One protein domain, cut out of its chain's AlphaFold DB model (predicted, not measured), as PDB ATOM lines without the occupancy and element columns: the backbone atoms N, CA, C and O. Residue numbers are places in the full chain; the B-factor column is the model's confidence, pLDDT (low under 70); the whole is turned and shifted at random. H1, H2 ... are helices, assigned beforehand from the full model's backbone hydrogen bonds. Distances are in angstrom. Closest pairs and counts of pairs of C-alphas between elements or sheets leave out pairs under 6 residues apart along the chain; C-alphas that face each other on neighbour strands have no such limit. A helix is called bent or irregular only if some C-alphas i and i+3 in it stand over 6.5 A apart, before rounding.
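Overview. This is residues 2 to 86 of the 189 residues of the protein "protein KTI12 homolog" of Gossypium hirsutum (UniProt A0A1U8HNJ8). This is an open, irregular chain with little regular structure: short helices H1 and H2 lie side by side at one end, a long loop winds from them to H3, and a tail follows at the far end, where residues 80 to 86 stick out. The printed part has 85 residues with three named helices, in the order H1, H2, H3, and no named strand; its class is all helix, with only 30 residues in named elements. It is only just loose, close to extended, with a radius of gyration of the C-alphas of 17.7 A and spans of 49 by 31 by 18 A.

Arrangement. Start with H1, residues 2 to 10, and H2, residues 18 to 27: they are close but not clearly touching, their closest C-alphas, of Ala 2 and Val 25, 7.3 A apart. They run opposite ways at a shallow tilt of 14 degrees. H3, residues 56 to 66, is apart from both. In H1, H2 and H3 every O i to N i+4 pair is within hydrogen-bond range.

Along the chain. Find C-alpha 2 at (149.929, 80.569, 153.712), where H1 begins its 13.0 A; H2 covers 14.3 A. H3 runs 15.3 A to C-alpha 66 at (137.501, 59.512, 173.715).

Size, cuts and confidence. The farthest C-alphas, of Gly 12 and Gln 86, are 51.9 A apart. The printed part has no cut; the link from H2 to H3 is long. Look for pLDDT under 70 at residues 2 to 7, 9, 48 to 50 and 68 to 86.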
ATOM      1  N   ALA A   2     148.795  79.818 154.264       60.69
ATOM      2  CA  ALA A   2     149.929  80.569 153.712       60.69
ATOM      3  C   ALA A   2     150.688  81.448 154.734       60.69
ATOM      4  O   ALA A   2     151.915  81.456 154.780       60.69
ATOM      5  N   LEU A   3     149.945  82.121 155.618       62.44
ATOM      6  CA  LEU A   3     150.499  83.017 156.639       62.44
ATOM      7  C   LEU A   3     151.282  82.287 157.744       62.44
ATOM      8  O   LEU A   3     152.288  82.794 158.227       62.44
ATOM      9  N   VAL A   4     150.849  81.085 158.133       63.00
ATOM     10  CA  VAL A   4     151.473  80.326 159.234       63.00
ATOM     11  C   VAL A   4     152.833  79.772 158.811       63.00
ATOM     12  O   VAL A   4     153.780  79.809 159.589       63.00
ATOM     13  N   LEU A   5     152.951  79.299 157.568       62.94
ATOM     14  CA  LEU A   5     154.197  78.733 157.048       62.94
ATOM     15  C   LEU A   5     155.236  79.813 156.715       62.94
ATOM     16  O   LEU A   5     156.416  79.616 156.991       62.94
ATOM     17  N   ARG A   6     154.802  80.994 156.250       65.88
ATOM     18  CA  ARG A   6     155.692  82.157 156.082       65.88
ATOM     19  C   ARG A   6     156.281  82.621 157.423       65.88
ATOM     20  O   ARG A   6     157.481  82.857 157.513       65.88
ATOM     21  N   LYS A   7     155.472  82.615 158.488       68.19
ATOM     22  CA  LYS A   7     155.898  82.955 159.857       68.19
ATOM     23  C   LYS A   7     156.905  81.961 160.460       68.19
ATOM     24  O   LYS A   7     157.700  82.344 161.309       68.19
ATOM     25  N   ARG A   8     156.903  80.688 160.033       70.81
ATOM     26  CA  ARG A   8     157.932  79.701 160.434       70.81
ATOM     27  C   ARG A   8     159.299  80.024 159.834       70.81
ATOM     28  O   ARG A   8     160.308  79.924 160.525       70.81
ATOM     29  N   ARG A   9     159.321  80.495 158.583       68.88
ATOM     30  CA  ARG A   9     160.547  80.951 157.915       68.88
ATOM     31  C   ARG A   9     161.169  82.155 158.625       68.88
ATOM     32  O   ARG A   9     162.372  82.173 158.843       68.88
ATOM     33  N   GLU A  10     160.345  83.119 159.039       70.06
ATOM     34  CA  GLU A  10     160.781  84.289 159.826       70.06
ATOM     35  C   GLU A  10     161.398  83.898 161.179       70.06
ATOM     36  O   GLU A  10     162.227  84.625 161.717       70.06
ATOM     37  N   LYS A  11     161.030  82.727 161.714       76.44
ATOM     38  CA  LYS A  11     161.588  82.151 162.945       76.44
ATOM     39  C   LYS A  11     162.819  81.263 162.719       76.44
ATOM     40  O   LYS A  11     163.325  80.694 163.681       76.44
ATOM     41  N   GLY A  12     163.302  81.129 161.480       74.19
ATOM     42  CA  GLY A  12     164.454  80.285 161.140       74.19
ATOM     43  C   GLY A  12     164.173  78.778 161.191       74.19
ATOM     44  O   GLY A  12     165.107  77.980 161.216       74.19
ATOM     45  N   GLU A  13     162.902  78.373 161.215       80.56
ATOM     46  CA  GLU A  13     162.508  76.963 161.188       80.56
ATOM     47  C   GLU A  13     162.584  76.397 159.759       80.56
ATOM     48  O   GLU A  13     162.508  77.131 158.770       80.56
ATOM     49  N   ALA A  14     162.692  75.069 159.637       79.19
ATOM     50  CA  ALA A  14     162.696  74.394 158.342       79.19
ATOM     51  C   ALA A  14     161.416  74.719 157.543       79.19
ATOM     52  O   ALA A  14     160.296  74.484 158.007       79.19
ATOM     53  N   ALA A  15     161.591  75.244 156.328       79.75
ATOM     54  CA  ALA A  15     160.511  75.672 155.445       79.75
ATOM     55  C   ALA A  15     160.731  75.154 154.015       79.75
ATOM     56  O   ALA A  15     161.863  74.929 153.588       79.75
ATOM     57  N   TYR A  16     159.637  74.975 153.271       82.50
ATOM     58  CA  TYR A  16     159.696  74.650 151.845       82.50
ATOM     59  C   TYR A  16     160.365  75.781 151.051       82.50
ATOM     60  O   TYR A  16     160.300  76.947 151.438       82.50
ATOM     61  N   ASN A  17     160.972  75.434 149.911       87.06
ATOM     62  CA  ASN A  17     161.409  76.427 148.930       87.06
ATOM     63  C   ASN A  17     160.196  77.237 148.434       87.06
ATOM     64  O   ASN A  17     159.134  76.659 148.198       87.06
ATOM     65  N   ASP A  18     160.368  78.547 148.242       84.00
ATOM     66  CA  ASP A  18     159.303  79.480 147.854       84.00
ATOM     67  C   ASP A  18     158.570  79.046 146.570       84.00
ATOM     68  O   ASP A  18     157.344  79.105 146.511       84.00
ATOM     69  N   VAL A  19     159.292  78.517 145.574       88.19
ATOM     70  CA  VAL A  19     158.691  78.045 144.311       88.19
ATOM     71  C   VAL A  19     157.785  76.835 144.545       88.19
ATOM     72  O   VAL A  19     156.674  76.774 144.023       88.19
ATOM     73  N   ILE A  20     158.244  75.885 145.364       88.19
ATOM     74  CA  ILE A  20     157.483  74.676 145.709       88.19
ATOM     75  C   ILE A  20     156.263  75.055 146.547       88.19
ATOM     76  O   ILE A  20     155.171  74.531 146.349       88.19
ATOM     77  N   PHE A  21     156.439  75.982 147.483       86.38
ATOM     78  CA  PHE A  21     155.368  76.432 148.353       86.38
ATOM     79  C   PHE A  21     154.239  77.122 147.582       86.38
ATOM     80  O   PHE A  21     153.072  76.783 147.780       86.38
ATOM     81  N   GLU A  22     154.574  78.057 146.691       87.81
ATOM     82  CA  GLU A  22     153.584  78.744 145.858       87.81
ATOM     83  C   GLU A  22     152.846  77.764 144.934       87.81
ATOM     84  O   GLU A  22     151.628  77.869 144.775       87.81
ATOM     85  N   ASP A  23     153.539  76.765 144.378       91.25
ATOM     86  CA  ASP A  23     152.904  75.712 143.578       91.25
ATOM     87  C   ASP A  23     151.910  74.873 144.404       91.25
ATOM     88  O   ASP A  23     150.769  74.670 143.982       91.25
ATOM     89  N   LEU A  24     152.286  74.464 145.621       89.56
ATOM     90  CA  LEU A  24     151.400  73.725 146.530       89.56
ATOM     91  C   LEU A  24     150.166  74.540 146.932       89.56
ATOM     92  O   LEU A  24     149.059  74.007 146.955       89.56
ATOM     93  N   VAL A  25     150.336  75.832 147.237       88.25
ATOM     94  CA  VAL A  25     149.216  76.714 147.602       88.25
ATOM     95  C   VAL A  25     148.253  76.890 146.428       88.25
ATOM     96  O   VAL A  25     147.043  76.880 146.644       88.25
ATOM     97  N   ARG A  26     148.760  77.006 145.194       89.06
ATOM     98  CA  ARG A  26     147.927  77.137 143.985       89.06
ATOM     99  C   ARG A  26     147.102  75.891 143.682       89.06
ATOM    100  O   ARG A  26     146.006  76.018 143.150       89.06
ATOM    101  N   ARG A  27     147.628  74.707 144.003       92.81
ATOM    102  CA  ARG A  27     146.969  73.413 143.755       92.81
ATOM    103  C   ARG A  27     146.105  72.932 144.917       92.81
ATOM    104  O   ARG A  27     145.481  71.883 144.812       92.81
ATOM    105  N   PHE A  28     146.103  73.642 146.042       89.25
ATOM    106  CA  PHE A  28     145.333  73.236 147.206       89.25
ATOM    107  C   PHE A  28     143.836  73.493 146.987       89.25
ATOM    108  O   PHE A  28     143.389  74.640 146.943       89.25
ATOM    109  N   GLU A  29     143.059  72.417 146.923       90.12
ATOM    110  CA  GLU A  29     141.599  72.461 146.894       90.12
ATOM    111  C   GLU A  29     141.048  72.335 148.318       90.12
ATOM    112  O   GLU A  29     141.444  71.458 149.089       90.12
ATOM    113  N   LYS A  30     140.151  73.252 148.702       88.56
ATOM    114  CA  LYS A  30     139.484  73.167 150.004       88.56
ATOM    115  C   LYS A  30     138.456  72.031 149.970       88.56
ATOM    116  O   LYS A  30     137.708  71.979 148.998       88.56
ATOM    117  N   PRO A  31     138.352  71.229 151.043       89.88
ATOM    118  CA  PRO A  31     137.341  70.180 151.134       89.88
ATOM    119  C   PRO A  31     135.920  70.721 150.886       89.88
ATOM    120  O   PRO A  31     135.524  71.735 151.482       89.88
ATOM    121  N   ASP A  32     135.154  70.067 150.011       86.62
ATOM    122  CA  ASP A  32     133.786  70.461 149.667       86.62
ATOM    123  C   ASP A  32     132.769  69.889 150.665       86.62
ATOM    124  O   ASP A  32     132.404  68.712 150.646       86.62
ATOM    125  N   ARG A  33     132.205  70.779 151.489       83.81
ATOM    126  CA  ARG A  33     131.171  70.448 152.483       83.81
ATOM    127  C   ARG A  33     129.900  69.839 151.884       83.81
ATOM    128  O   ARG A  33     129.144  69.205 152.624       83.81
ATOM    129  N   ARG A  34     129.631  70.047 150.589       81.25
ATOM    130  CA  ARG A  34     128.462  69.483 149.890       81.25
ATOM    131  C   ARG A  34     128.642  67.990 149.615       81.25
ATOM    132  O   ARG A  34     127.655  67.256 149.569       81.25
ATOM    133  N   ASN A  35     129.885  67.534 149.484       81.19
ATOM    134  CA  ASN A  35     130.213  66.133 149.278       81.19
ATOM    135  C   ASN A  35     130.348  65.442 150.631       81.19
ATOM    136  O   ASN A  35     131.232  65.749 151.418       81.19
ATOM    137  N   ARG A  36     129.499  64.447 150.906       74.06
ATOM    138  CA  ARG A  36     129.521  63.735 152.197       74.06
ATOM    139  C   ARG A  36     130.894  63.141 152.540       74.06
ATOM    140  O   ARG A  36     131.236  63.073 153.713       74.06
ATOM    141  N   TRP A  37     131.643  62.683 151.536       78.94
ATOM    142  CA  TRP A  37     132.962  62.070 151.722       78.94
ATOM    143  C   TRP A  37     134.104  63.093 151.819       78.94
ATOM    144  O   TRP A  37     135.161  62.741 152.328       78.94
ATOM    145  N   ASP A  38     133.878  64.332 151.380       82.12
ATOM    146  CA  ASP A  38     134.858  65.427 151.384       82.12
ATOM    147  C   ASP A  38     134.483  66.536 152.391       82.12
ATOM    148  O   ASP A  38     135.106  67.588 152.469       82.12
ATOM    149  N   SER A  39     133.438  66.317 153.195       84.12
ATOM    150  CA  SER A  39     132.988  67.276 154.201       84.12
ATOM    151  C   SER A  39     133.841  67.142 155.471       84.12
ATOM    152  O   SER A  39     133.815  66.089 156.118       84.12
ATOM    153  N   PRO A  40     134.608  68.177 155.860       86.62
ATOM    154  CA  PRO A  40     135.520  68.101 156.993       86.62
ATOM    155  C   PRO A  40     134.747  68.032 158.318       86.62
ATOM    156  O   PRO A  40     133.903  68.879 158.607       86.62
ATOM    157  N   LEU A  41     135.072  67.045 159.159       83.38
ATOM    158  CA  LEU A  41     134.436  66.848 160.474       83.38
ATOM    159  C   LEU A  41     134.881  67.875 161.527       83.38
ATOM    160  O   LEU A  41     134.121  68.214 162.438       83.38
ATOM    161  N   PHE A  42     136.119  68.353 161.407       85.50
ATOM    162  CA  PHE A  42     136.714  69.374 162.262       85.50
ATOM    163  C   PHE A  42     137.580  70.283 161.393       85.50
ATOM    164  O   PHE A  42     138.280  69.807 160.500       85.50
ATOM    165  N   GLU A  43     137.553  71.583 161.666       84.75
ATOM    166  CA  GLU A  43     138.344  72.581 160.950       84.75
ATOM    167  C   GLU A  43     139.145  73.404 161.960       84.75
ATOM    168  O   GLU A  43     138.619  73.800 163.001       84.75
ATOM    169  N   LEU A  44     140.428  73.629 161.672       83.94
ATOM    170  CA  LEU A  44     141.347  74.340 162.556       83.94
ATOM    171  C   LEU A  44     141.959  75.535 161.825       83.94
ATOM    172  O   LEU A  44     142.673  75.385 160.831       83.94
ATOM    173  N   TRP A  45     141.736  76.732 162.364       81.62
ATOM    174  CA  TRP A  45     142.247  77.979 161.809       81.62
ATOM    175  C   TRP A  45     143.487  78.443 162.566       81.62
ATOM    176  O   TRP A  45     143.459  79.423 163.301       81.62
ATOM    177  N   ALA A  46     144.618  77.777 162.318       75.38
ATOM    178  CA  ALA A  46     145.889  78.031 163.009       75.38
ATOM    179  C   ALA A  46     146.376  79.498 162.993       75.38
ATOM    180  O   ALA A  46     147.220  79.872 163.801       75.38
ATOM    181  N   HIS A  47     145.891  80.326 162.058       71.75
ATOM    182  CA  HIS A  47     146.260  81.743 161.984       71.75
ATOM    183  C   HIS A  47     145.387  82.661 162.857       71.75
ATOM    184  O   HIS A  47     145.856  83.742 163.205       71.75
ATOM    185  N   ASN A  48     144.149  82.256 163.158       68.69
ATOM    186  CA  ASN A  48     143.198  83.021 163.969       68.69
ATOM    187  C   ASN A  48     143.208  82.527 165.414       68.69
ATOM    188  O   ASN A  48     143.394  83.313 166.334       68.69
ATOM    189  N   ASP A  49     143.080  81.212 165.586       66.94
ATOM    190  CA  ASP A  49     142.787  80.594 166.884       66.94
ATOM    191  C   ASP A  49     144.039  80.011 167.559       66.94
ATOM    192  O   ASP A  49     143.966  79.429 168.641       66.94
ATOM    193  N   GLY A  50     145.196  80.115 166.894       68.12
ATOM    194  CA  GLY A  50     146.411  79.410 167.287       68.12
ATOM    195  C   GLY A  50     146.276  77.888 167.161       68.12
ATOM    196  O   GLY A  50     145.318  77.359 166.596       68.12
ATOM    197  N   VAL A  51     147.286  77.166 167.648       71.81
ATOM    198  CA  VAL A  51     147.269  75.696 167.741       71.81
ATOM    199  C   VAL A  51     147.649  75.320 169.166       71.81
ATOM    200  O   VAL A  51     148.743  74.823 169.429       71.81
ATOM    201  N   GLU A  52     146.767  75.634 170.106       77.94
ATOM    202  CA  GLU A  52     146.963  75.326 171.520       77.94
ATOM    203  C   GLU A  52     146.082  74.149 171.927       77.94
ATOM    204  O   GLU A  52     145.028  73.911 171.346       77.94
ATOM    205  N   ARG A  53     146.481  73.398 172.961       74.19
ATOM    206  CA  ARG A  53     145.675  72.259 173.448       74.19
ATOM    207  C   ARG A  53     144.265  72.672 173.892       74.19
ATOM    208  O   ARG A  53     143.372  71.835 173.911       74.19
ATOM    209  N   SER A  54     144.092  73.942 174.246       75.31
ATOM    210  CA  SER A  54     142.836  74.596 174.616       75.31
ATOM    211  C   SER A  54     141.983  75.030 173.418       75.31
ATOM    212  O   SER A  54     140.842  75.440 173.623       75.31
ATOM    213  N   SER A  55     142.490  74.956 172.180       81.00
ATOM    214  CA  SER A  55     141.729  75.335 170.989       81.00
ATOM    215  C   SER A  55     140.462  74.483 170.881       81.00
ATOM    216  O   SER A  55     140.520  73.253 170.956       81.00
ATOM    217  N   ILE A  56     139.323  75.145 170.648       79.56
ATOM    218  CA  ILE A  56     137.987  74.526 170.626       79.56
ATOM    219  C   ILE A  56     137.940  73.283 169.727       79.56
ATOM    220  O   ILE A  56     137.441  72.243 170.136       79.56
ATOM    221  N   ALA A  57     138.564  73.349 168.546       80.81
ATOM    222  CA  ALA A  57     138.619  72.240 167.600       80.81
ATOM    223  C   ALA A  57     139.395  71.028 168.146       80.81
ATOM    224  O   ALA A  57     138.997  69.895 167.898       80.81
ATOM    225  N   ILE A  58     140.475  71.241 168.905       83.38
ATOM    226  CA  ILE A  58     141.279  70.154 169.485       83.38
ATOM    227  C   ILE A  58     140.524  69.497 170.639       83.38
ATOM    228  O   ILE A  58     140.457  68.270 170.701       83.38
ATOM    229  N   VAL A  59     139.909  70.298 171.512       84.31
ATOM    230  CA  VAL A  59     139.062  69.792 172.603       84.31
ATOM    231  C   VAL A  59     137.893  68.976 172.042       84.31
ATOM    232  O   VAL A  59     137.629  67.871 172.515       84.31
ATOM    233  N   ASP A  60     137.255  69.470 170.982       82.88
ATOM    234  CA  ASP A  60     136.184  68.782 170.264       82.88
ATOM    235  C   ASP A  60     136.634  67.447 169.654       82.88
ATOM    236  O   ASP A  60     135.906  66.456 169.747       82.88
ATOM    237  N   VAL A  61     137.817  67.408 169.028       84.50
ATOM    238  CA  VAL A  61     138.396  66.180 168.454       84.50
ATOM    239  C   VAL A  61     138.678  65.162 169.551       84.50
ATOM    240  O   VAL A  61     138.270  64.009 169.427       84.50
ATOM    241  N   VAL A  62     139.348  65.577 170.632       85.00
ATOM    242  CA  VAL A  62     139.671  64.685 171.755       85.00
ATOM    243  C   VAL A  62     138.386  64.145 172.363       85.00
ATOM    244  O   VAL A  62     138.246  62.933 172.481       85.00
ATOM    245  N   SER A  63     137.412  65.016 172.643       84.00
ATOM    246  CA  SER A  63     136.105  64.608 173.155       84.00
ATOM    247  C   SER A  63     135.426  63.594 172.233       84.00
ATOM    248  O   SER A  63     134.941  62.573 172.709       84.00
ATOM    249  N   TYR A  64     135.427  63.828 170.920       80.56
ATOM    250  CA  TYR A  64     134.837  62.904 169.951       80.56
ATOM    251  C   TYR A  64     135.540  61.539 169.916       80.56
ATOM    252  O   TYR A  64     134.865  60.515 169.876       80.56
ATOM    253  N   LEU A  65     136.875  61.507 169.969       80.12
ATOM    254  CA  LEU A  65     137.653  60.264 169.933       80.12
ATOM    255  C   LEU A  65     137.583  59.472 171.245       80.12
ATOM    256  O   LEU A  65     137.646  58.244 171.219       80.12
ATOM    257  N   THR A  66     137.481  60.154 172.391       81.69
ATOM    258  CA  THR A  66     137.501  59.512 173.715       81.69
ATOM    259  C   THR A  66     136.114  59.248 174.292       81.69
ATOM    260  O   THR A  66     136.000  58.526 175.285       81.69
ATOM    261  N   LYS A  67     135.050  59.829 173.725       74.38
ATOM    262  CA  LYS A  67     133.672  59.526 174.129       74.38
ATOM    263  C   LYS A  67     133.393  58.041 173.889       74.38
ATOM    264  O   LYS A  67     133.524  57.544 172.773       74.38
ATOM    265  N   LYS A  68     132.955  57.330 174.935       58.12
ATOM    266  CA  LYS A  68     132.304  56.029 174.748       58.12
ATOM    267  C   LYS A  68     131.035  56.269 173.935       58.12
ATOM    268  O   LYS A  68     130.236  57.132 174.285       58.12
ATOM    269  N   ALA A  69     130.895  55.540 172.833       55.44
ATOM    270  CA  ALA A  69     129.749  55.637 171.945       55.44
ATOM    271  C   ALA A  69     128.488  55.129 172.659       55.44
ATOM    272  O   ALA A  69     128.131  53.954 172.564       55.44
ATOM    273  N   ASP A  70     127.813  56.013 173.386       51.75
ATOM    274  CA  ASP A  70     126.468  55.749 173.862       51.75
ATOM    275  C   ASP A  70     125.541  55.860 172.652       51.75
ATOM    276  O   ASP A  70     125.410  56.916 172.034       51.75
ATOM    277  N   SER A  71     124.880  54.758 172.304       52.75
ATOM    278  CA  SER A  71     123.995  54.584 171.139       52.75
ATOM    279  C   SER A  71     122.765  55.513 171.097       52.75
ATOM    280  O   SER A  71     121.842  55.294 170.312       52.75
ATOM    281  N   LYS A  72     122.732  56.548 171.944       52.84
ATOM    282  CA  LYS A  72     121.615  57.469 172.154       52.84
ATOM    283  C   LYS A  72     121.885  58.897 171.664       52.84
ATOM    284  O   LYS A  72     120.908  59.603 171.417       52.84
ATOM    285  N   SER A  73     123.138  59.333 171.472       49.47
ATOM    286  CA  SER A  73     123.406  60.651 170.870       49.47
ATOM    287  C   SER A  73     123.472  60.541 169.345       49.47
ATOM    288  O   SER A  73     124.342  59.894 168.766       49.47
ATOM    289  N   ARG A  74     122.535  61.195 168.651       51.28
ATOM    290  CA  ARG A  74     122.697  61.527 167.227       51.28
ATOM    291  C   ARG A  74     123.694  62.680 167.121       51.28
ATOM    292  O   ARG A  74     123.310  63.810 166.835       51.28
ATOM    293  N   ASP A  75     124.963  62.412 167.403       55.34
ATOM    294  CA  ASP A  75     126.002  63.402 167.157       55.34
ATOM    295  C   ASP A  75     126.162  63.570 165.642       55.34
ATOM    296  O   ASP A  75     126.360  62.602 164.912       55.34
ATOM    297  N   VAL A  76     126.079  64.812 165.160       53.41
ATOM    298  CA  VAL A  76     126.202  65.172 163.731       53.41
ATOM    299  C   VAL A  76     127.543  64.709 163.136       53.41
ATOM    300  O   VAL A  76     127.650  64.491 161.933       53.41
ATOM    301  N   LYS A  77     128.556  64.505 163.991       59.50
ATOM    302  CA  LYS A  77     129.887  63.995 163.630       59.50
ATOM    303  C   LYS A  77     129.941  62.463 163.495       59.50
ATOM    304  O   LYS A  77     130.914  61.949 162.953       59.50
ATOM    305  N   ILE A  78     128.908  61.732 163.932       61.03
ATOM    306  CA  ILE A  78     128.776  60.292 163.680       61.03
ATOM    307  C   ILE A  78     128.274  60.122 162.247       61.03
ATOM    308  O   ILE A  78     127.102  60.350 161.938       61.03
ATOM    309  N   LEU A  79     129.182  59.719 161.358       58.28
ATOM    310  CA  LEU A  79     128.859  59.413 159.969       58.28
ATOM    311  C   LEU A  79     127.792  58.315 159.933       58.28
ATOM    312  O   LEU A  79     128.064  57.158 160.251       58.28
ATOM    313  N   GLN A  80     126.566  58.664 159.534       58.84
ATOM    314  CA  GLN A  80     125.530  57.652 159.353       58.84
ATOM    315  C   GLN A  80     125.954  56.706 158.226       58.84
ATOM    316  O   GLN A  80     126.319  57.206 157.157       58.84
ATOM    317  N   PRO A  81     125.927  55.376 158.422       57.00
ATOM    318  CA  PRO A  81     126.256  54.424 157.370       57.00
ATOM    319  C   PRO A  81     125.402  54.686 156.131       57.00
ATOM    320  O   PRO A  81     124.191  54.893 156.236       57.00
ATOM    321  N   THR A  82     126.031  54.674 154.955       52.75
ATOM    322  CA  THR A  82     125.310  54.776 153.682       52.75
ATOM    323  C   THR A  82     124.300  53.627 153.606       52.75
ATOM    324  O   THR A  82     124.615  52.514 154.025       52.75
ATOM    325  N   ILE A  83     123.115  53.859 153.035       54.50
ATOM    326  CA  ILE A  83     122.072  52.826 152.860       54.50
ATOM    327  C   ILE A  83     122.637  51.582 152.142       54.50
ATOM    328  O   ILE A  83     122.312  50.462 152.509       54.50
ATOM    329  N   ALA A  84     123.574  51.768 151.206       47.84
ATOM    330  CA  ALA A  84     124.280  50.693 150.495       47.84
ATOM    331  C   ALA A  84     125.201  49.816 151.374       47.84
ATOM    332  O   ALA A  84     125.606  48.741 150.950       47.84
ATOM    333  N   THR A  85     125.546  50.274 152.579       51.03
ATOM    334  CA  THR A  85     126.371  49.548 153.565       51.03
ATOM    335  C   THR A  85     125.580  49.124 154.800       51.03
ATOM    336  O   THR A  85     126.131  48.483 155.692       51.03
ATOM    337  N   GLN A  86     124.294  49.485 154.886       50.81
ATOM    338  CA  GLN A  86     123.434  48.921 155.915       50.81
ATOM    339  C   GLN A  86     123.052  47.512 155.486       50.81
ATOM    340  O   GLN A  86     122.284  47.322 154.546       50.81
TER     341      GLN A  86